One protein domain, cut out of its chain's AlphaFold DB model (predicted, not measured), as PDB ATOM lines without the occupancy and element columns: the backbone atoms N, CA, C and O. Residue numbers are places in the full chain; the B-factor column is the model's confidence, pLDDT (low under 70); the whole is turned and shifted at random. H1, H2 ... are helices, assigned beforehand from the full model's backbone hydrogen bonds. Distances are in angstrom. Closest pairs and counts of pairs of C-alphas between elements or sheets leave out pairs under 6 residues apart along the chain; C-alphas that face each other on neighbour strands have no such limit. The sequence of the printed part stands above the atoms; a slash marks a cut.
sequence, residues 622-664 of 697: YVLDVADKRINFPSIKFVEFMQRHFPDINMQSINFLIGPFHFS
ATOM      1  N   TYR A 622       7.090   2.427  46.139       52.56
ATOM      2  CA  TYR A 622       6.932   1.881  44.800       52.56
ATOM      3  C   TYR A 622       6.020   0.642  44.714       52.56
ATOM      4  O   TYR A 622       5.245   0.523  43.767       52.56
ATOM      5  N   VAL A 623       6.078  -0.292  45.669       55.34
ATOM      6  CA  VAL A 623       5.250  -1.512  45.646       55.34
ATOM      7  C   VAL A 623       3.779  -1.172  45.888       55.34
ATOM      8  O   VAL A 623       2.905  -1.715  45.208       55.34
ATOM      9  N   LEU A 624       3.506  -0.247  46.811       52.19
ATOM     10  CA  LEU A 624       2.153   0.219  47.118       52.19
ATOM     11  C   LEU A 624       1.574   1.040  45.954       52.19
ATOM     12  O   LEU A 624       0.460   0.771  45.505       52.19
ATOM     13  N   ASP A 625       2.375   1.932  45.368       54.31
ATOM     14  CA  ASP A 625       2.002   2.729  44.191       54.31
ATOM     15  C   ASP A 625       1.712   1.886  42.942       54.31
ATOM     16  O   ASP A 625       0.937   2.282  42.061       54.31
ATOM     17  N   VAL A 626       2.365   0.729  42.813       57.16
ATOM     18  CA  VAL A 626       2.116  -0.222  41.723       57.16
ATOM     19  C   VAL A 626       0.858  -1.048  41.993       57.16
ATOM     20  O   VAL A 626       0.119  -1.324  41.047       57.16
ATOM     21  N   ALA A 627       0.572  -1.398  43.251       56.81
ATOM     22  CA  ALA A 627      -0.623  -2.158  43.627       56.81
ATOM     23  C   ALA A 627      -1.932  -1.390  43.361       56.81
ATOM     24  O   ALA A 627      -2.933  -1.998  42.971       56.81
ATOM     25  N   ASP A 628      -1.915  -0.061  43.491       60.88
ATOM     26  CA  ASP A 628      -3.086   0.790  43.231       60.88
ATOM     27  C   ASP A 628      -3.363   1.021  41.736       60.88
ATOM     28  O   ASP A 628      -4.477   1.385  41.332       60.88
ATOM     29  N   LYS A 629      -2.376   0.775  40.868       66.75
ATOM     30  CA  LYS A 629      -2.538   0.951  39.423       66.75
ATOM     31  C   LYS A 629      -3.241  -0.262  38.826       66.75
ATOM     32  O   LYS A 629      -2.741  -1.383  38.831       66.75
ATOM     33  N   ARG A 630      -4.403  -0.026  38.206       66.31
ATOM     34  CA  ARG A 630      -5.067  -1.029  37.361       66.31
ATOM     35  C   ARG A 630      -4.215  -1.292  36.121       66.31
ATOM     36  O   ARG A 630      -4.313  -0.574  35.128       66.31
ATOM     37  N   ILE A 631      -3.380  -2.324  36.177       66.38
ATOM     38  CA  ILE A 631      -2.620  -2.784  35.017       66.38
ATOM     39  C   ILE A 631      -3.552  -3.644  34.163       66.38
ATOM     40  O   ILE A 631      -3.981  -4.724  34.568       66.38
ATOM     41  N   ASN A 632      -3.882  -3.154  32.969       74.25
ATOM     42  CA  ASN A 632      -4.620  -3.942  31.988       74.25
ATOM     43  C   ASN A 632      -3.735  -5.102  31.520       74.25
ATOM     44  O   ASN A 632      -2.641  -4.872  31.002       74.25
ATOM     45  N   PHE A 633      -4.211  -6.335  31.692       79.06
ATOM     46  CA  PHE A 633      -3.573  -7.517  31.126       79.06
ATOM     47  C   PHE A 633      -4.371  -8.025  29.915       79.06
ATOM     48  O   PHE A 633      -5.583  -8.228  30.037       79.06
ATOM     49  N   PRO A 634      -3.712  -8.279  28.772       86.06
ATOM     50  CA  PRO A 634      -2.300  -8.040  28.490       86.06
ATOM     51  C   PRO A 634      -2.030  -6.544  28.304       86.06
ATOM     52  O   PRO A 634      -2.879  -5.806  27.802       86.06
ATOM     53  N   SER A 635      -0.830  -6.094  28.666       88.00
ATOM     54  CA  SER A 635      -0.409  -4.736  28.324       88.00
ATOM     55  C   SER A 635      -0.178  -4.630  26.811       88.00
ATOM     56  O   SER A 635       0.202  -5.607  26.161       88.00
ATOM     57  N   ILE A 636      -0.371  -3.438  26.233       90.69
ATOM     58  CA  ILE A 636      -0.109  -3.197  24.798       90.69
ATOM     59  C   ILE A 636       1.342  -3.571  24.457       90.69
ATOM     60  O   ILE A 636       1.587  -4.271  23.478       90.69
ATOM     61  N   LYS A 637       2.290  -3.206  25.330       91.62
ATOM     62  CA  LYS A 637       3.708  -3.561  25.196       91.62
ATOM     63  C   LYS A 637       3.942  -5.073  25.171       91.62
ATOM     64  O   LYS A 637       4.760  -5.544  24.387       91.62
ATOM     65  N   PHE A 638       3.220  -5.842  25.987       93.25
ATOM     66  CA  PHE A 638       3.326  -7.300  25.963       93.25
ATOM     67  C   PHE A 638       2.783  -7.887  24.653       93.25
ATOM     68  O   PHE A 638       3.383  -8.804  24.096       93.25
ATOM     69  N   VAL A 639       1.686  -7.342  24.118       92.50
ATOM     70  CA  VAL A 639       1.155  -7.765  22.813       92.50
ATOM     71  C   VAL A 639       2.165  -7.480  21.697       92.50
ATOM     72  O   VAL A 639       2.429  -8.366  20.887       92.50
ATOM     73  N   GLU A 640       2.780  -6.297  21.686       93.69
ATOM     74  CA  GLU A 640       3.835  -5.940  20.728       93.69
ATOM     75  C   GLU A 640       5.071  -6.839  20.861       93.69
ATOM     76  O   GLU A 640       5.626  -7.291  19.857       93.69
ATOM     77  N   PHE A 641       5.485  -7.141  22.096       94.81
ATOM     78  CA  PHE A 641       6.565  -8.084  22.377       94.81
ATOM     79  C   PHE A 641       6.252  -9.466  21.795       94.81
ATOM     80  O   PHE A 641       7.057 -10.031  21.053       94.81
ATOM     81  N   MET A 642       5.056  -9.992  22.060       95.31
ATOM     82  CA  MET A 642       4.637 -11.294  21.547       95.31
ATOM     83  C   MET A 642       4.556 -11.315  20.021       95.31
ATOM     84  O   MET A 642       5.042 -12.259  19.412       95.31
ATOM     85  N   GLN A 643       4.027 -10.267  19.387       94.88
ATOM     86  CA  GLN A 643       3.972 -10.170  17.924       94.88
ATOM     87  C   GLN A 643       5.363 -10.097  17.283       94.88
ATOM     88  O   GLN A 643       5.576 -10.666  16.215       94.88
ATOM     89  N   ARG A 644       6.320  -9.421  17.931       95.12
ATOM     90  CA  ARG A 644       7.694  -9.290  17.426       95.12
ATOM     91  C   ARG A 644       8.496 -10.581  17.573       95.12
ATOM     92  O   ARG A 644       9.235 -10.936  16.661       95.12
ATOM     93  N   HIS A 645       8.385 -11.253  18.718       94.94
ATOM     94  CA  HIS A 645       9.209 -12.424  19.042       94.94
ATOM     95  C   HIS A 645       8.549 -13.758  18.677       94.94
ATOM     96  O   HIS A 645       9.250 -14.744  18.459       94.94
ATOM     97  N   PHE A 646       7.220 -13.791  18.589       93.00
ATOM     98  CA  PHE A 646       6.426 -14.983  18.299       93.00
ATOM     99  C   PHE A 646       5.312 -14.652  17.288       93.00
ATOM    100  O   PHE A 646       4.130 -14.767  17.619       93.00
ATOM    101  N   PRO A 647       5.659 -14.252  16.048       93.88
ATOM    102  CA  PRO A 647       4.684 -13.820  15.040       93.88
ATOM    103  C   PRO A 647       3.676 -14.914  14.654       93.88
ATOM    104  O   PRO A 647       2.566 -14.604  14.229       93.88
ATOM    105  N   ASP A 648       4.031 -16.187  14.852       92.31
ATOM    106  CA  ASP A 648       3.145 -17.333  14.612       92.31
ATOM    107  C   ASP A 648       1.986 -17.413  15.619       92.31
ATOM    108  O   ASP A 648       0.998 -18.119  15.399       92.31
ATOM    109  N   ILE A 649       2.087 -16.693  16.740       89.75
ATOM    110  CA  ILE A 649       1.057 -16.646  17.769       89.75
ATOM    111  C   ILE A 649       0.139 -15.460  17.503       89.75
ATOM    112  O   ILE A 649       0.479 -14.300  17.736       89.75
ATOM    113  N   ASN A 650      -1.092 -15.760  17.093       89.25
ATOM    114  CA  ASN A 650      -2.123 -14.742  16.975       89.25
ATOM    115  C   ASN A 650      -2.637 -14.326  18.365       89.25
ATOM    116  O   ASN A 650      -3.622 -14.870  18.867       89.25
ATOM    117  N   MET A 651      -2.000 -13.322  18.968       87.12
ATOM    118  CA  MET A 651      -2.400 -12.763  20.267       87.12
ATOM    119  C   MET A 651      -3.844 -12.244  20.289       87.12
ATOM    120  O   MET A 651      -4.475 -12.280  21.338       87.12
ATOM    121  N   GLN A 652      -4.394 -11.813  19.145       85.94
ATOM    122  CA  GLN A 652      -5.784 -11.344  19.056       85.94
ATOM    123  C   GLN A 652      -6.798 -12.488  19.174       85.94
ATOM    124  O   GLN A 652      -7.952 -12.254  19.515       85.94
ATOM    125  N   SER A 653      -6.377 -13.726  18.893       85.56
ATOM    126  CA  SER A 653      -7.223 -14.916  19.049       85.56
ATOM    127  C   SER A 653      -7.296 -15.422  20.491       85.56
ATOM    128  O   SER A 653      -8.126 -16.274  20.808       85.56
ATOM    129  N   ILE A 654      -6.429 -14.915  21.372       85.06
ATOM    130  CA  ILE A 654      -6.387 -15.302  22.776       85.06
ATOM    131  C   ILE A 654      -7.357 -14.399  23.530       85.06
ATOM    132  O   ILE A 654      -7.134 -13.198  23.674       85.06
ATOM    133  N   ASN A 655      -8.439 -14.988  24.035       81.38
ATOM    134  CA  ASN A 655      -9.372 -14.279  24.900       81.38
ATOM    135  C   ASN A 655      -8.740 -14.084  26.277       81.38
ATOM    136  O   ASN A 655      -8.817 -14.950  27.150       81.38
ATOM    137  N   PHE A 656      -8.122 -12.926  26.471       80.50
ATOM    138  CA  PHE A 656      -7.759 -12.459  27.795       80.50
ATOM    139  C   PHE A 656      -9.029 -11.978  28.487       80.50
ATOM    140  O   PHE A 656      -9.726 -11.096  27.986       80.50
ATOM    141  N   LEU A 657      -9.368 -12.588  29.620       73.56
ATOM    142  CA  LEU A 657     -10.450 -12.095  30.461       73.56
ATOM    143  C   LEU A 657      -9.999 -10.755  31.053       73.56
ATOM    144  O   LEU A 657      -9.335 -10.717  32.087       73.56
ATOM    145  N   ILE A 658     -10.331  -9.661  30.364       57.72
ATOM    146  CA  ILE A 658     -10.125  -8.289  30.832       57.72
ATOM    147  C   ILE A 658     -11.175  -8.031  31.917       57.72
ATOM    148  O   ILE A 658     -12.225  -7.438  31.683       57.72
ATOM    149  N   GLY A 659     -10.928  -8.565  33.106       47.81
ATOM    150  CA  GLY A 659     -11.627  -8.165  34.315       47.81
ATOM    151  C   GLY A 659     -10.811  -7.084  35.018       47.81
ATOM    152  O   GLY A 659      -9.583  -7.196  35.047       47.81
ATOM    153  N   PRO A 660     -11.432  -6.051  35.617       47.47
ATOM    154  CA  PRO A 660     -10.744  -5.305  36.655       47.47
ATOM    155  C   PRO A 660     -10.301  -6.330  37.700       47.47
ATOM    156  O   PRO A 660     -11.144  -6.968  38.333       47.47
ATOM    157  N   PHE A 661      -8.991  -6.518  37.858       45.09
ATOM    158  CA  PHE A 661      -8.456  -7.194  39.030       45.09
ATOM    159  C   PHE A 661      -8.803  -6.304  40.223       45.09
ATOM    160  O   PHE A 661      -8.071  -5.395  40.599       45.09
ATOM    161  N   HIS A 662     -10.002  -6.502  40.766       42.00
ATOM    162  CA  HIS A 662     -10.385  -5.942  42.040       42.00
ATOM    163  C   HIS A 662      -9.555  -6.679  43.087       42.00
ATOM    164  O   HIS A 662      -9.966  -7.710  43.616       42.00
ATOM    165  N   PHE A 663      -8.403  -6.105  43.441       45.97
ATOM    166  CA  PHE A 663      -7.697  -6.437  44.682       45.97
ATOM    167  C   PHE A 663      -8.603  -6.266  45.921       45.97
ATOM    168  O   PHE A 663      -8.284  -6.739  47.003       45.97
ATOM    169  N   SER A 664      -9.784  -5.663  45.752       39.78
ATOM    170  CA  SER A 664     -10.813  -5.431  46.762       39.78
ATOM    171  C   SER A 664     -11.305  -6.693  47.489       39.78
ATOM    172  O   SER A 664     -11.750  -6.577  48.624       39.78
TER     173      SER A 664
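Overview. This is residues 622 to 664 of the 697 residues of an uncharacterized protein of Octopus bimaculoides (UniProt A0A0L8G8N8). With little regular structure, the printed part folds back on itself as a long, flat, loose U: H1, an unnamed link and H2 make one limb, residues 644 to 649 stick out at the turn, and an unnamed tail makes the other limb. The 43 printed residues hold H1, then H2, and no named strand; the class is all helix, with only 16 residues in named elements. The radius of gyration of the C-alphas is 13.0 A, and the spans are 36 by 22 by 10 A.

Along the chain. Find C-alpha 622 at (6.932, 1.881, 44.800), where H1, residues 622 to 627, begins. H2, residues 636 to 645, runs 14.3 A to C-alpha 645 at (9.209, -12.424, 19.042).

Arrangement. H1 and H2 are apart, joined by a short link of 8 residues. In both, every O i to N i+4 pair is within hydrogen-bond range.

Size, cuts and confidence. The C-alphas farthest apart, those of Asp 648 and Ser 664, are 37.0 A apart. The printed part has no cut. Residues 622 to 631 and 658 to 664 have pLDDT under 70.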